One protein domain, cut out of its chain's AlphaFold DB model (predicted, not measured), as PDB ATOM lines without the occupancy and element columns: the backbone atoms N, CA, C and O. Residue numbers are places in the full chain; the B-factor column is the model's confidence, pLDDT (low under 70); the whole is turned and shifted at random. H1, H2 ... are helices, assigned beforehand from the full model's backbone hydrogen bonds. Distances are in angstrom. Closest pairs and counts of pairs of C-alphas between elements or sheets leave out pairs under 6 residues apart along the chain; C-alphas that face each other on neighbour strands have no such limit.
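What this domain is: This is residues 4 to 119 of the 128 residues of an uncharacterized protein of Clostridium paraputrificum (UniProt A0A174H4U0). One long helix, H5, sticks out with residues 88 to 119 as an arm from a small head, where H4 lies between H1 and H2 and short H3 packs on H4. The 116 printed residues, all helix in class, have five named helices, H1 to H5 along the chain. The whole is extended, with a radius of gyration of the C-alphas of 22.9 A and spans of 77 by 35 by 20 A.

How they stand to each other: H5, residues 77 to 119, only just touches H1, residues 4 to 23, with 3 pairs of C-alphas within 8 A, the closest Phe 79 and Ser 15, 6.7 A. The hub H4, residues 62 to 75, touches H1 with closest C-alphas Leu 72 and Val 16, 6.1 A. H4 touches H2, residues 31 to 47, at a steep tilt of 46 degrees, opposite ways; closest C-alphas Ser 74 and Leu 37, 4.8 A. H4 touches H3, residues 51 to 54; closest C-alphas Gly 65 and Leu 52, 5.6 A. Every O i to N i+4 pair is within hydrogen-bond range in H1, H2 and H5, 9 of 10 in H4; H3 is too short.

Where its parts are: H5 runs 64.0 A to C-alpha 119 at (59.984, 27.723, -75.977). H1 begins at (35.054, 0.990, -44.810).

The domain as a whole: The printed part has no cut. pLDDT is under 70 at residues 24 to 28, 56 to 61, 103 to 104 and 106 to 119.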
ATOM      1  N   LEU A   4      36.297   1.697 -44.519       79.69
ATOM      2  CA  LEU A   4      35.054   0.990 -44.810       79.69
ATOM      3  C   LEU A   4      34.317   0.588 -43.527       79.69
ATOM      4  O   LEU A   4      33.117   0.820 -43.418       79.69
ATOM      5  N   THR A   5      35.019   0.047 -42.525       80.06
ATOM      6  CA  THR A   5      34.415  -0.312 -41.232       80.06
ATOM      7  C   THR A   5      33.806   0.908 -40.553       80.06
ATOM      8  O   THR A   5      32.698   0.820 -40.033       80.06
ATOM      9  N   LEU A   6      34.494   2.054 -40.589       83.12
ATOM     10  CA  LEU A   6      33.982   3.309 -40.033       83.12
ATOM     11  C   LEU A   6      32.708   3.770 -40.753       83.12
ATOM     12  O   LEU A   6      31.741   4.158 -40.100       83.12
ATOM     13  N   PHE A   7      32.697   3.699 -42.086       83.00
ATOM     14  CA  PHE A   7      31.541   4.079 -42.896       83.00
ATOM     15  C   PHE A   7      30.329   3.186 -42.617       83.00
ATOM     16  O   PHE A   7      29.229   3.684 -42.379       83.00
ATOM     17  N   VAL A   8      30.539   1.868 -42.556       81.50
ATOM     18  CA  VAL A   8      29.478   0.928 -42.188       81.50
ATOM     19  C   VAL A   8      28.957   1.236 -40.787       81.50
ATOM     20  O   VAL A   8      27.747   1.331 -40.599       81.50
ATOM     21  N   LEU A   9      29.842   1.483 -39.818       84.06
ATOM     22  CA  LEU A   9      29.435   1.829 -38.458       84.06
ATOM     23  C   LEU A   9      28.588   3.104 -38.399       84.06
ATOM     24  O   LEU A   9      27.608   3.151 -37.657       84.06
ATOM     25  N   ALA A  10      28.935   4.115 -39.198       86.06
ATOM     26  CA  ALA A  10      28.175   5.356 -39.292       86.06
ATOM     27  C   ALA A  10      26.767   5.122 -39.861       86.06
ATOM     28  O   ALA A  10      25.791   5.646 -39.322       86.06
ATOM     29  N   ILE A  11      26.636   4.292 -40.903       84.75
ATOM     30  CA  ILE A  11      25.326   3.929 -41.460       84.75
ATOM     31  C   ILE A  11      24.500   3.150 -40.434       84.75
ATOM     32  O   ILE A  11      23.333   3.476 -40.225       84.75
ATOM     33  N   LEU A  12      25.100   2.167 -39.755       85.56
ATOM     34  CA  LEU A  12      24.423   1.391 -38.716       85.56
ATOM     35  C   LEU A  12      23.925   2.289 -37.576       85.56
ATOM     36  O   LEU A  12      22.780   2.153 -37.149       85.56
ATOM     37  N   ALA A  13      24.754   3.227 -37.112       86.00
ATOM     38  CA  ALA A  13      24.385   4.170 -36.059       86.00
ATOM     39  C   ALA A  13      23.186   5.044 -36.463       86.00
ATOM     40  O   ALA A  13      22.238   5.184 -35.686       86.00
ATOM     41  N   GLU A  14      23.188   5.567 -37.692       86.44
ATOM     42  CA  GLU A  14      22.074   6.352 -38.232       86.44
ATOM     43  C   GLU A  14      20.789   5.519 -38.302       86.44
ATOM     44  O   GLU A  14      19.731   5.940 -37.832       86.44
ATOM     45  N   SER A  15      20.883   4.296 -38.824       84.94
ATOM     46  CA  SER A  15      19.742   3.389 -38.933       84.94
ATOM     47  C   SER A  15      19.159   3.012 -37.569       84.94
ATOM     48  O   SER A  15      17.934   2.947 -37.422       84.94
ATOM     49  N   VAL A  16      19.996   2.803 -36.549       86.62
ATOM     50  CA  VAL A  16      19.549   2.558 -35.167       86.62
ATOM     51  C   VAL A  16      18.809   3.778 -34.623       86.62
ATOM     52  O   VAL A  16      17.688   3.643 -34.127       86.62
ATOM     53  N   TRP A  17      19.390   4.973 -34.757       86.25
ATOM     54  CA  TRP A  17      18.788   6.212 -34.261       86.25
ATOM     55  C   TRP A  17      17.436   6.507 -34.915       86.25
ATOM     56  O   TRP A  17      16.445   6.794 -34.240       86.25
ATOM     57  N   GLU A  18      17.360   6.362 -36.233       84.00
ATOM     58  CA  GLU A  18      16.130   6.501 -37.002       84.00
ATOM     59  C   GLU A  18      15.076   5.448 -36.616       84.00
ATOM     60  O   GLU A  18      13.873   5.723 -36.598       84.00
ATOM     61  N   THR A  19      15.484   4.228 -36.264       83.31
ATOM     62  CA  THR A  19      14.559   3.201 -35.751       83.31
ATOM     63  C   THR A  19      13.996   3.588 -34.392       83.31
ATOM     64  O   THR A  19      12.782   3.525 -34.197       83.31
ATOM     65  N   LEU A  20      14.844   4.052 -33.472       81.38
ATOM     66  CA  LEU A  20      14.418   4.508 -32.149       81.38
ATOM     67  C   LEU A  20      13.413   5.661 -32.249       81.38
ATOM     68  O   LEU A  20      12.331   5.578 -31.665       81.38
ATOM     69  N   LYS A  21      13.715   6.688 -33.056       81.12
ATOM     70  CA  LYS A  21      12.802   7.821 -33.295       81.12
ATOM     71  C   LYS A  21      11.452   7.369 -33.845       81.12
ATOM     72  O   LYS A  21      10.413   7.840 -33.400       81.12
ATOM     73  N   MET A  22      11.448   6.431 -34.786       73.69
ATOM     74  CA  MET A  22      10.212   5.909 -35.371       73.69
ATOM     75  C   MET A  22       9.393   5.048 -34.406       73.69
ATOM     76  O   MET A  22       8.173   4.963 -34.530       73.69
ATOM     77  N   THR A  23      10.055   4.393 -33.453       73.44
ATOM     78  CA  THR A  23       9.386   3.598 -32.416       73.44
ATOM     79  C   THR A  23       8.668   4.510 -31.411       73.44
ATOM     80  O   THR A  23       7.642   4.124 -30.850       73.44
ATOM     81  N   TRP A  24       9.151   5.749 -31.258       67.50
ATOM     82  CA  TRP A  24       8.583   6.802 -30.420       67.50
ATOM     83  C   TRP A  24       8.026   7.964 -31.265       67.50
ATOM     84  O   TRP A  24       8.623   9.036 -31.360       67.50
ATOM     85  N   GLN A  25       6.848   7.796 -31.876       65.44
ATOM     86  CA  GLN A  25       6.196   8.885 -32.618       65.44
ATOM     87  C   GLN A  25       5.141   9.604 -31.769       65.44
ATOM     88  O   GLN A  25       4.137   9.020 -31.372       65.44
ATOM     89  N   LYS A  26       5.326  10.916 -31.542       57.50
ATOM     90  CA  LYS A  26       4.308  11.825 -30.959       57.50
ATOM     91  C   LYS A  26       3.628  11.281 -29.684       57.50
ATOM     92  O   LYS A  26       2.416  11.400 -29.524       57.50
ATOM     93  N   GLY A  27       4.395  10.653 -28.791       62.28
ATOM     94  CA  GLY A  27       3.885  10.108 -27.525       62.28
ATOM     95  C   GLY A  27       3.046   8.829 -27.649       62.28
ATOM     96  O   GLY A  27       2.476   8.393 -26.652       62.28
ATOM     97  N   LYS A  28       2.968   8.211 -28.837       61.06
ATOM     98  CA  LYS A  28       2.365   6.889 -29.047       61.06
ATOM     99  C   LYS A  28       3.431   5.908 -29.527       61.06
ATOM    100  O   LYS A  28       4.101   6.135 -30.530       61.06
ATOM    101  N   LEU A  29       3.572   4.805 -28.800       70.44
ATOM    102  CA  LEU A  29       4.389   3.678 -29.234       70.44
ATOM    103  C   LEU A  29       3.645   2.928 -30.345       70.44
ATOM    104  O   LEU A  29       2.500   2.514 -30.156       70.44
ATOM    105  N   CYS A  30       4.285   2.747 -31.500       73.19
ATOM    106  CA  CYS A  30       3.748   1.885 -32.552       73.19
ATOM    107  C   CYS A  30       3.881   0.423 -32.117       73.19
ATOM    108  O   CYS A  30       4.977  -0.136 -32.174       73.19
ATOM    109  N   ILE A  31       2.764  -0.198 -31.719       76.81
ATOM    110  CA  ILE A  31       2.710  -1.615 -31.321       76.81
ATOM    111  C   ILE A  31       3.348  -2.520 -32.384       76.81
ATOM    112  O   ILE A  31       4.096  -3.421 -32.021       76.81
ATOM    113  N   ASP A  32       3.149  -2.241 -33.675       79.94
ATOM    114  CA  ASP A  32       3.732  -3.041 -34.762       79.94
ATOM    115  C   ASP A  32       5.266  -3.007 -34.764       79.94
ATOM    116  O   ASP A  32       5.924  -4.026 -34.974       79.94
ATOM    117  N   ARG A  33       5.859  -1.842 -34.464       80.94
ATOM    118  CA  ARG A  33       7.320  -1.685 -34.381       80.94
ATOM    119  C   ARG A  33       7.882  -2.357 -33.136       80.94
ATOM    120  O   ARG A  33       8.933  -2.981 -33.214       80.94
ATOM    121  N   ILE A  34       7.170  -2.280 -32.009       84.25
ATOM    122  CA  ILE A  34       7.530  -3.034 -30.802       84.25
ATOM    123  C   ILE A  34       7.440  -4.537 -31.068       84.25
ATOM    124  O   ILE A  34       8.336  -5.269 -30.666       84.25
ATOM    125  N   GLY A  35       6.400  -5.001 -31.762       86.62
ATOM    126  CA  GLY A  35       6.245  -6.407 -32.129       86.62
ATOM    127  C   GLY A  35       7.427  -6.900 -32.960       86.62
ATOM    128  O   GLY A  35       8.042  -7.909 -32.618       86.62
ATOM    129  N   ALA A  36       7.813  -6.137 -33.985       87.44
ATOM    130  CA  ALA A  36       9.000  -6.431 -34.783       87.44
ATOM    131  C   ALA A  36      10.289  -6.434 -33.940       87.44
ATOM    132  O   ALA A  36      11.120  -7.329 -34.113       87.44
ATOM    133  N   LEU A  37      10.436  -5.499 -32.993       88.75
ATOM    134  CA  LEU A  37      11.589  -5.415 -32.090       88.75
ATOM    135  C   LEU A  37      11.680  -6.640 -31.172       88.75
ATOM    136  O   LEU A  37      12.746  -7.218 -30.999       88.75
ATOM    137  N   VAL A  38      10.558  -7.073 -30.601       89.75
ATOM    138  CA  VAL A  38      10.519  -8.246 -29.719       89.75
ATOM    139  C   VAL A  38      10.866  -9.517 -30.496       89.75
ATOM    140  O   VAL A  38      11.696 -10.301 -30.042       89.75
ATOM    141  N   VAL A  39      10.291  -9.701 -31.689       91.00
ATOM    142  CA  VAL A  39      10.588 -10.860 -32.548       91.00
ATOM    143  C   VAL A  39      12.066 -10.884 -32.937       91.00
ATOM    144  O   VAL A  39      12.717 -11.924 -32.850       91.00
ATOM    145  N   SER A  40      12.624  -9.735 -33.312       90.50
ATOM    146  CA  SER A  40      14.041  -9.628 -33.664       90.50
ATOM    147  C   SER A  40      14.962  -9.861 -32.467       90.50
ATOM    148  O   SER A  40      15.950 -10.575 -32.621       90.50
ATOM    149  N   ILE A  41      14.635  -9.377 -31.264       90.06
ATOM    150  CA  ILE A  41      15.378  -9.711 -30.036       90.06
ATOM    151  C   ILE A  41      15.396 -11.229 -29.817       90.06
ATOM    152  O   ILE A  41      16.471 -11.789 -29.614       90.06
ATOM    153  N   ILE A  42      14.249 -11.912 -29.927       91.38
ATOM    154  CA  ILE A  42      14.167 -13.374 -29.765       91.38
ATOM    155  C   ILE A  42      15.060 -14.092 -30.785       91.38
ATOM    156  O   ILE A  42      15.818 -14.986 -30.410       91.38
ATOM    157  N   ILE A  43      15.019 -13.689 -32.058       89.44
ATOM    158  CA  ILE A  43      15.851 -14.276 -33.121       89.44
ATOM    159  C   ILE A  43      17.338 -14.054 -32.839       89.44
ATOM    160  O   ILE A  43      18.140 -14.978 -32.972       89.44
ATOM    161  N   THR A  44      17.713 -12.846 -32.422       89.50
ATOM    162  CA  THR A  44      19.118 -12.476 -32.210       89.50
ATOM    163  C   THR A  44      19.696 -13.193 -30.988       89.50
ATOM    164  O   THR A  44      20.804 -13.716 -31.054       89.50
ATOM    165  N   PHE A  45      18.914 -13.331 -29.913       86.69
ATOM    166  CA  PHE A  45      19.277 -14.160 -28.760       86.69
ATOM    167  C   PHE A  45      19.352 -15.650 -29.107       86.69
ATOM    168  O   PHE A  45      20.237 -16.344 -28.618       86.69
ATOM    169  N   SER A  46      18.452 -16.145 -29.963       86.69
ATOM    170  CA  SER A  46      18.438 -17.558 -30.372       86.69
ATOM    171  C   SER A  46      19.615 -17.920 -31.280       86.69
ATOM    172  O   SER A  46      20.119 -19.037 -31.223       86.69
ATOM    173  N   THR A  47      20.052 -16.987 -32.123       85.69
ATOM    174  CA  THR A  47      21.176 -17.180 -33.053       85.69
ATOM    175  C   THR A  47      22.523 -16.764 -32.461       85.69
ATOM    176  O   THR A  47      23.559 -17.149 -32.996       85.69
ATOM    177  N   GLY A  48      22.530 -15.980 -31.378       82.44
ATOM    178  CA  GLY A  48      23.741 -15.364 -30.834       82.44
ATOM    179  C   GLY A  48      24.395 -14.378 -31.808       82.44
ATOM    180  O   GLY A  48      25.600 -14.148 -31.730       82.44
ATOM    181  N   PHE A  49      23.625 -13.842 -32.760       81.38
ATOM    182  CA  PHE A  49      24.154 -13.025 -33.844       81.38
ATOM    183  C   PHE A  49      24.513 -11.618 -33.348       81.38
ATOM    184  O   PHE A  49      23.702 -10.930 -32.732       81.38
ATOM    185  N   ASP A  50      25.737 -11.179 -33.636       85.12
ATOM    186  CA  ASP A  50      26.236  -9.851 -33.281       85.12
ATOM    187  C   ASP A  50      26.901  -9.215 -34.505       85.12
ATOM    188  O   ASP A  50      27.974  -9.632 -34.953       85.12
ATOM    189  N   ILE A  51      26.251  -8.183 -35.044       79.44
ATOM    190  CA  ILE A  51      26.734  -7.462 -36.216       79.44
ATOM    191  C   ILE A  51      28.054  -6.735 -35.938       79.44
ATOM    192  O   ILE A  51      28.884  -6.620 -36.832       79.44
ATOM    193  N   LEU A  52      28.302  -6.291 -34.703       79.12
ATOM    194  CA  LEU A  52      29.530  -5.577 -34.336       79.12
ATOM    195  C   LEU A  52      30.712  -6.542 -34.232       79.12
ATOM    196  O   LEU A  52      31.813  -6.219 -34.685       79.12
ATOM    197  N   ASN A  53      30.461  -7.757 -33.742       77.62
ATOM    198  CA  ASN A  53      31.438  -8.841 -33.793       77.62
ATOM    199  C   ASN A  53      31.754  -9.251 -35.246       77.62
ATOM    200  O   ASN A  53      32.900  -9.563 -35.563       77.62
ATOM    201  N   CYS A  54      30.772  -9.171 -36.153       73.94
ATOM    202  CA  CYS A  54      30.964  -9.435 -37.585       73.94
ATOM    203  C   CYS A  54      31.930  -8.438 -38.258       73.94
ATOM    204  O   CYS A  54      32.652  -8.813 -39.179       73.94
ATOM    205  N   PHE A  55      31.993  -7.193 -37.774       72.31
ATOM    206  CA  PHE A  55      32.940  -6.171 -38.240       72.31
ATOM    207  C   PHE A  55      34.272  -6.161 -37.470       72.31
ATOM    208  O   PHE A  55      35.052  -5.220 -37.608       72.31
ATOM    209  N   ASN A  56      34.552  -7.208 -36.680       68.44
ATOM    210  CA  ASN A  56      35.774  -7.350 -35.880       68.44
ATOM    211  C   ASN A  56      35.994  -6.170 -34.915       68.44
ATOM    212  O   ASN A  56      37.119  -5.733 -34.669       68.44
ATOM    213  N   ILE A  57      34.900  -5.614 -34.384       68.31
ATOM    214  CA  ILE A  57      34.958  -4.565 -33.370       68.31
ATOM    215  C   ILE A  57      34.885  -5.262 -32.013       68.31
ATOM    216  O   ILE A  57      33.818  -5.759 -31.649       68.31
ATOM    217  N   PRO A  58      35.991  -5.319 -31.244       61.09
ATOM    218  CA  PRO A  58      35.988  -5.965 -29.943       61.09
ATOM    219  C   PRO A  58      35.179  -5.112 -28.967       61.09
ATOM    220  O   PRO A  58      35.678  -4.162 -28.357       61.09
ATOM    221  N   ILE A  59      33.899  -5.434 -28.821       60.66
ATOM    222  CA  ILE A  59      33.042  -4.795 -27.832       60.66
ATOM    223  C   ILE A  59      33.265  -5.473 -26.482       60.66
ATOM    224  O   ILE A  59      33.121  -6.682 -26.336       60.66
ATOM    225  N   LYS A  60      33.579  -4.668 -25.458       58.59
ATOM    226  CA  LYS A  60      33.757  -5.142 -24.072       58.59
ATOM    227  C   LYS A  60      32.495  -5.791 -23.478       58.59
ATOM    228  O   LYS A  60      32.599  -6.519 -22.498       58.59
ATOM    229  N   VAL A  61      31.319  -5.508 -24.044       68.00
ATOM    230  CA  VAL A  61      30.001  -5.999 -23.605       68.00
ATOM    231  C   VAL A  61      29.193  -6.547 -24.805       68.00
ATOM    232  O   VAL A  61      28.472  -5.780 -25.444       68.00
ATOM    233  N   PRO A  62      29.259  -7.859 -25.107       70.44
ATOM    234  CA  PRO A  62      28.569  -8.494 -26.250       70.44
ATOM    235  C   PRO A  62      27.050  -8.270 -26.272       70.44
ATOM    236  O   PRO A  62      26.404  -8.263 -27.316       70.44
ATOM    237  N   LEU A  63      26.469  -8.024 -25.095       74.12
ATOM    238  CA  LEU A  63      25.048  -7.734 -24.933       74.12
ATOM    239  C   LEU A  63      24.608  -6.491 -25.727       74.12
ATOM    240  O   LEU A  63      23.507  -6.465 -26.270       74.12
ATOM    241  N   ILE A  64      25.469  -5.468 -25.816       79.62
ATOM    242  CA  ILE A  64      25.172  -4.238 -26.565       79.62
ATOM    243  C   ILE A  64      25.075  -4.532 -28.063       79.62
ATOM    244  O   ILE A  64      24.174  -4.016 -28.723       79.62
ATOM    245  N   GLY A  65      25.968  -5.373 -28.594       81.12
ATOM    246  CA  GLY A  65      25.977  -5.712 -30.014       81.12
ATOM    247  C   GLY A  65      24.762  -6.521 -30.429       81.12
ATOM    248  O   GLY A  65      24.128  -6.216 -31.441       81.12
ATOM    249  N   MET A  66      24.335  -7.448 -29.577       84.81
ATOM    250  CA  MET A  66      23.123  -8.235 -29.790       84.81
ATOM    251  C   MET A  66      21.855  -7.359 -29.801       84.81
ATOM    252  O   MET A  66      21.001  -7.507 -30.674       84.81
ATOM    253  N   VAL A  67      21.745  -6.383 -28.892       85.94
ATOM    254  CA  VAL A  67      20.605  -5.443 -28.864       85.94
ATOM    255  C   VAL A  67      20.607  -4.513 -30.081       85.94
ATOM    256  O   VAL A  67      19.556  -4.306 -30.687       85.94
ATOM    257  N   LEU A  68      21.769  -3.983 -30.480       84.88
ATOM    258  CA  LEU A  68      21.887  -3.168 -31.696       84.88
ATOM    259  C   LEU A  68      21.455  -3.950 -32.936       84.88
ATOM    260  O   LEU A  68      20.698  -3.450 -33.767       84.88
ATOM    261  N   THR A  69      21.912  -5.195 -33.023       88.69
ATOM    262  CA  THR A  69      21.582  -6.109 -34.111       88.69
ATOM    263  C   THR A  69      20.082  -6.371 -34.165       88.69
ATOM    264  O   THR A  69      19.496  -6.288 -35.240       88.69
ATOM    265  N   ALA A  70      19.433  -6.584 -33.017       89.56
ATOM    266  CA  ALA A  70      17.986  -6.749 -32.949       89.56
ATOM    267  C   ALA A  70      17.224  -5.494 -33.414       89.56
ATOM    268  O   ALA A  70      16.287  -5.604 -34.201       89.56
ATOM    269  N   ILE A  71      17.651  -4.293 -33.000       88.88
ATOM    270  CA  ILE A  71      17.043  -3.026 -33.450       88.88
ATOM    271  C   ILE A  71      17.141  -2.883 -34.975       88.88
ATOM    272  O   ILE A  71      16.167  -2.505 -35.627       88.88
ATOM    273  N   LEU A  72      18.296  -3.212 -35.552       87.81
ATOM    274  CA  LEU A  72      18.504  -3.178 -37.000       87.81
ATOM    275  C   LEU A  72      17.635  -4.215 -37.723       87.81
ATOM    276  O   LEU A  72      16.961  -3.882 -38.699       87.81
ATOM    277  N   LEU A  73      17.579  -5.449 -37.209       87.94
ATOM    278  CA  LEU A  73      16.736  -6.516 -37.752       87.94
ATOM    279  C   LEU A  73      15.249  -6.144 -37.713       87.94
ATOM    280  O   LEU A  73      14.519  -6.442 -38.655       87.94
ATOM    281  N   SER A  74      14.808  -5.444 -36.663       88.75
ATOM    282  CA  SER A  74      13.431  -4.964 -36.520       88.75
ATOM    283  C   SER A  74      12.991  -4.042 -37.659       88.75
ATOM    284  O   SER A  74      11.790  -3.928 -37.906       88.75
ATOM    285  N   ARG A  75      13.921  -3.355 -38.339       80.88
ATOM    286  CA  ARG A  75      13.600  -2.551 -39.528       80.88
ATOM    287  C   ARG A  75      13.436  -3.386 -40.792       80.88
ATOM    288  O   ARG A  75      12.761  -2.924 -41.717       80.88
ATOM    289  N   GLY A  76      14.042  -4.572 -40.837       82.75
ATOM    290  CA  GLY A  76      13.974  -5.499 -41.961       82.75
ATOM    291  C   GLY A  76      14.357  -4.844 -43.289       82.75
ATOM    292  O   GLY A  76      15.410  -4.219 -43.414       82.75
ATOM    293  N   SER A  77      13.472  -4.948 -44.281       78.06
ATOM    294  CA  SER A  77      13.677  -4.412 -45.633       78.06
ATOM    295  C   SER A  77      13.885  -2.896 -45.685       78.06
ATOM    296  O   SER A  77      14.553  -2.425 -46.599       78.06
ATOM    297  N   ASN A  78      13.386  -2.134 -44.704       81.06
ATOM    298  CA  ASN A  78      13.605  -0.685 -44.654       81.06
ATOM    299  C   ASN A  78      15.081  -0.356 -44.411       81.06
ATOM    300  O   ASN A  78      15.624   0.542 -45.040       81.06
ATOM    301  N   PHE A  79      15.744  -1.114 -43.532       83.12
ATOM    302  CA  PHE A  79      17.177  -0.951 -43.295       83.12
ATOM    303  C   PHE A  79      17.989  -1.323 -44.539       83.12
ATOM    304  O   PHE A  79      18.908  -0.604 -44.909       83.12
ATOM    305  N   ILE A  80      17.622  -2.418 -45.209       83.56
ATOM    306  CA  ILE A  80      18.290  -2.851 -46.441       83.56
ATOM    307  C   ILE A  80      18.122  -1.807 -47.546       83.56
ATOM    308  O   ILE A  80      19.104  -1.443 -48.183       83.56
ATOM    309  N   HIS A  81      16.922  -1.257 -47.723       83.69
ATOM    310  CA  HIS A  81      16.693  -0.171 -48.671       83.69
ATOM    311  C   HIS A  81      17.561   1.060 -48.364       83.69
ATOM    312  O   HIS A  81      18.234   1.566 -49.261       83.69
ATOM    313  N   ASP A  82      17.613   1.485 -47.097       82.81
ATOM    314  CA  ASP A  82      18.457   2.602 -46.660       82.81
ATOM    315  C   ASP A  82      19.951   2.315 -46.911       82.81
ATOM    316  O   ASP A  82      20.692   3.196 -47.346       82.81
ATOM    317  N   LEU A  83      20.400   1.082 -46.665       83.06
ATOM    318  CA  LEU A  83      21.791   0.669 -46.844       83.06
ATOM    319  C   LEU A  83      22.200   0.673 -48.320       83.06
ATOM    320  O   LEU A  83      23.209   1.289 -48.660       83.06
ATOM    321  N   ILE A  84      21.408   0.043 -49.195       85.69
ATOM    322  CA  ILE A  84      21.660   0.057 -50.643       85.69
ATOM    323  C   ILE A  84      21.647   1.500 -51.152       85.69
ATOM    324  O   ILE A  84      22.566   1.902 -51.857       85.69
ATOM    325  N   GLY A  85      20.665   2.309 -50.740       86.62
ATOM    326  CA  GLY A  85      20.562   3.700 -51.174       86.62
ATOM    327  C   GLY A  85      21.783   4.547 -50.802       86.62
ATOM    328  O   GLY A  85      22.198   5.399 -51.587       86.62
ATOM    329  N   LYS A  86      22.383   4.317 -49.626       84.31
ATOM    330  CA  LYS A  86      23.603   5.023 -49.199       84.31
ATOM    331  C   LYS A  86      24.862   4.525 -49.900       84.31
ATOM    332  O   LYS A  86      25.737   5.336 -50.189       84.31
ATOM    333  N   ILE A  87      24.952   3.227 -50.186       83.50
ATOM    334  CA  ILE A  87      26.078   2.656 -50.936       83.50
ATOM    335  C   ILE A  87      26.056   3.158 -52.381       83.50
ATOM    336  O   ILE A  87      27.066   3.671 -52.842       83.50
ATOM    337  N   SER A  88      24.905   3.127 -53.056       86.19
ATOM    338  CA  SER A  88      24.795   3.620 -54.436       86.19
ATOM    339  C   SER A  88      25.105   5.116 -54.556       86.19
ATOM    340  O   SER A  88      25.728   5.541 -55.522       86.19
ATOM    341  N   GLN A  89      24.726   5.928 -53.562       85.25
ATOM    342  CA  GLN A  89      25.137   7.337 -53.518       85.25
ATOM    343  C   GLN A  89      26.650   7.493 -53.340       85.25
ATOM    344  O   GLN A  89      27.250   8.362 -53.964       85.25
ATOM    345  N   ALA A  90      27.275   6.663 -52.503       81.44
ATOM    346  CA  ALA A  90      28.723   6.682 -52.339       81.44
ATOM    347  C   ALA A  90      29.449   6.258 -53.629       81.44
ATOM    348  O   ALA A  90      30.450   6.872 -53.978       81.44
ATOM    349  N   GLU A  91      28.930   5.261 -54.352       82.88
ATOM    350  CA  GLU A  91      29.465   4.823 -55.648       82.88
ATOM    351  C   GLU A  91      29.392   5.936 -56.699       82.88
ATOM    352  O   GLU A  91      30.407   6.227 -57.327       82.88
ATOM    353  N   ALA A  92      28.252   6.627 -56.813       82.75
ATOM    354  CA  ALA A  92      28.097   7.751 -57.740       82.75
ATOM    355  C   ALA A  92      29.096   8.888 -57.448       82.75
ATOM    356  O   ALA A  92      29.737   9.411 -58.352       82.75
ATOM    357  N   LEU A  93      29.307   9.215 -56.167       81.12
ATOM    358  CA  LEU A  93      30.286  10.233 -55.765       81.12
ATOM    359  C   LEU A  93      31.733   9.827 -56.084       81.12
ATOM    360  O   LEU A  93      32.570  10.685 -56.358       81.12
ATOM    361  N   ILE A  94      32.058   8.534 -56.014       82.75
ATOM    362  CA  ILE A  94      33.391   8.029 -56.363       82.75
ATOM    363  C   ILE A  94      33.607   8.089 -57.880       82.75
ATOM    364  O   ILE A  94      34.715   8.404 -58.320       82.75
ATOM    365  N   GLU A  95      32.569   7.813 -58.670       82.62
ATOM    366  CA  GLU A  95      32.604   7.918 -60.130       82.62
ATOM    367  C   GLU A  95      32.831   9.371 -60.575       82.62
ATOM    368  O   GLU A  95      33.791   9.631 -61.304       82.62
ATOM    369  N   ASP A  96      32.092  10.327 -60.000       79.94
ATOM    370  CA  ASP A  96      32.266  11.767 -60.253       79.94
ATOM    371  C   ASP A  96      33.684  12.264 -59.895       79.94
ATOM    372  O   ASP A  96      34.294  13.058 -60.618       79.94
ATOM    373  N   VAL A  97      34.247  11.797 -58.771       83.44
ATOM    374  CA  VAL A  97      35.612  12.160 -58.343       83.44
ATOM    375  C   VAL A  97      36.667  11.582 -59.287       83.44
ATOM    376  O   VAL A  97      37.648  12.265 -59.601       83.44
ATOM    377  N   ASN A  98      36.492  10.341 -59.742       81.75
ATOM    378  CA  ASN A  98      37.424   9.709 -60.672       81.75
ATOM    379  C   ASN A  98      37.390  10.375 -62.053       81.75
ATOM    380  O   ASN A  98      38.451  10.592 -62.639       81.75
ATOM    381  N   GLU A  99      36.210  10.761 -62.544       80.31
ATOM    382  CA  GLU A  99      36.064  11.474 -63.817       80.31
ATOM    383  C   GLU A  99      36.721  12.865 -63.761       80.31
ATOM    384  O   GLU A  99      37.510  13.230 -64.637       80.31
ATOM    385  N   ASN A 100      36.509  13.611 -62.669       76.44
ATOM    386  CA  ASN A 100      37.121  14.928 -62.474       76.44
ATOM    387  C   ASN A 100      38.657  14.854 -62.390       76.44
ATOM    388  O   ASN A 100      39.369  15.693 -62.947       76.44
ATOM    389  N   LYS A 101      39.188  13.811 -61.740       76.44
ATOM    390  CA  LYS A 101      40.631  13.559 -61.667       76.44
ATOM    391  C   LYS A 101      41.228  13.230 -63.043       76.44
ATOM    392  O   LYS A 101      42.311  13.726 -63.348       76.44
ATOM    393  N   GLY A 102      40.517  12.472 -63.880       71.25
ATOM    394  CA  GLY A 102      40.927  12.185 -65.260       71.25
ATOM    395  C   GLY A 102      41.039  13.447 -66.124       71.25
ATOM    396  O   GLY A 102      42.038  13.625 -66.818       71.25
ATOM    397  N   MET A 103      40.077  14.369 -66.007       65.50
ATOM    398  CA  MET A 103      40.113  15.677 -66.688       65.50
ATOM    399  C   MET A 103      41.277  16.570 -66.226       65.50
ATOM    400  O   MET A 103      41.862  17.316 -67.011       65.50
ATOM    401  N   LEU A 104      41.621  16.524 -64.937       66.00
ATOM    402  CA  LEU A 104      42.748  17.280 -64.389       66.00
ATOM    403  C   LEU A 104      44.099  16.747 -64.878       66.00
ATOM    404  O   LEU A 104      45.015  17.541 -65.090       66.00
ATOM    405  N   GLU A 105      44.235  15.431 -65.054       70.94
ATOM    406  CA  GLU A 105      45.454  14.810 -65.581       70.94
ATOM    407  C   GLU A 105      45.616  15.072 -67.089       70.94
ATOM    408  O   GLU A 105      46.706  15.471 -67.504       70.94
ATOM    409  N   SER A 106      44.535  15.006 -67.878       64.31
ATOM    410  CA  SER A 106      44.578  15.340 -69.311       64.31
ATOM    411  C   SER A 106      44.922  16.811 -69.568       64.31
ATOM    412  O   SER A 106      45.783  17.114 -70.392       64.31
ATOM    413  N   ASN A 107      44.326  17.741 -68.809       65.31
ATOM    414  CA  ASN A 107      44.608  19.174 -68.955       65.31
ATOM    415  C   ASN A 107      46.047  19.531 -68.549       65.31
ATOM    416  O   ASN A 107      46.628  20.491 -69.065       65.31
ATOM    417  N   LYS A 108      46.642  18.768 -67.623       68.00
ATOM    418  CA  LYS A 108      48.045  18.942 -67.231       68.00
ATOM    419  C   LYS A 108      48.991  18.535 -68.355       68.00
ATOM    420  O   LYS A 108      49.927  19.282 -68.619       68.00
ATOM    421  N   GLU A 109      48.733  17.403 -69.014       60.28
ATOM    422  CA  GLU A 109      49.544  16.919 -70.138       60.28
ATOM    423  C   GLU A 109      49.487  17.870 -71.344       60.28
ATOM    424  O   GLU A 109      50.531  18.190 -71.924       60.28
ATOM    425  N   GLU A 110      48.306  18.406 -71.660       59.78
ATOM    426  CA  GLU A 110      48.110  19.362 -72.759       59.78
ATOM    427  C   GLU A 110      48.849  20.692 -72.496       59.78
ATOM    428  O   GLU A 110      49.615  21.159 -73.342       59.78
ATOM    429  N   SER A 111      48.782  21.207 -71.261       57.06
ATOM    430  CA  SER A 111      49.502  22.423 -70.836       57.06
ATOM    431  C   SER A 111      51.034  22.274 -70.871       57.06
ATOM    432  O   SER A 111      51.753  23.222 -71.195       57.06
ATOM    433  N   THR A 112      51.585  21.099 -70.539       58.47
ATOM    434  CA  THR A 112      53.037  20.841 -70.671       58.47
ATOM    435  C   THR A 112      53.495  20.715 -72.121       58.47
ATOM    436  O   THR A 112      54.654  20.999 -72.425       58.47
ATOM    437  N   THR A 113      52.609  20.295 -73.022       58.22
ATOM    438  CA  THR A 113      52.947  20.098 -74.436       58.22
ATOM    439  C   THR A 113      52.947  21.425 -75.198       58.22
ATOM    440  O   THR A 113      53.817  21.633 -76.043       58.22
ATOM    441  N   GLU A 114      52.052  22.358 -74.856       58.31
ATOM    442  CA  GLU A 114      52.039  23.716 -75.425       58.31
ATOM    443  C   GLU A 114      53.238  24.565 -74.973       58.31
ATOM    444  O   GLU A 114      53.921  25.140 -75.822       58.31
ATOM    445  N   ASN A 115      53.586  24.554 -73.679       57.53
ATOM    446  CA  ASN A 115      54.733  25.319 -73.164       57.53
ATOM    447  C   ASN A 115      56.073  24.891 -73.798       57.53
ATOM    448  O   ASN A 115      56.908  25.727 -74.130       57.53
ATOM    449  N   ASN A 116      56.271  23.589 -74.038       57.19
ATOM    450  CA  ASN A 116      57.481  23.082 -74.700       57.19
ATOM    451  C   ASN A 116      57.542  23.419 -76.201       57.19
ATOM    452  O   ASN A 116      58.613  23.348 -76.812       57.19
ATOM    453  N   LYS A 117      56.400  23.743 -76.816       57.75
ATOM    454  CA  LYS A 117      56.328  24.120 -78.227       57.75
ATOM    455  C   LYS A 117      56.690  25.594 -78.403       57.75
ATOM    456  O   LYS A 117      57.533  25.880 -79.246       57.75
ATOM    457  N   GLU A 118      56.155  26.484 -77.561       56.62
ATOM    458  CA  GLU A 118      56.468  27.922 -77.585       56.62
ATOM    459  C   GLU A 118      57.952  28.220 -77.304       56.62
ATOM    460  O   GLU A 118      58.562  29.005 -78.037       56.62
ATOM    461  N   ASP A 119      58.567  27.533 -76.334       54.88
ATOM    462  CA  ASP A 119      59.984  27.723 -75.977       54.88
ATOM    463  C   ASP A 119      60.959  27.325 -77.105       54.88
ATOM    464  O   ASP A 119      62.037  27.907 -77.249       54.88
TER     465      ASP A 119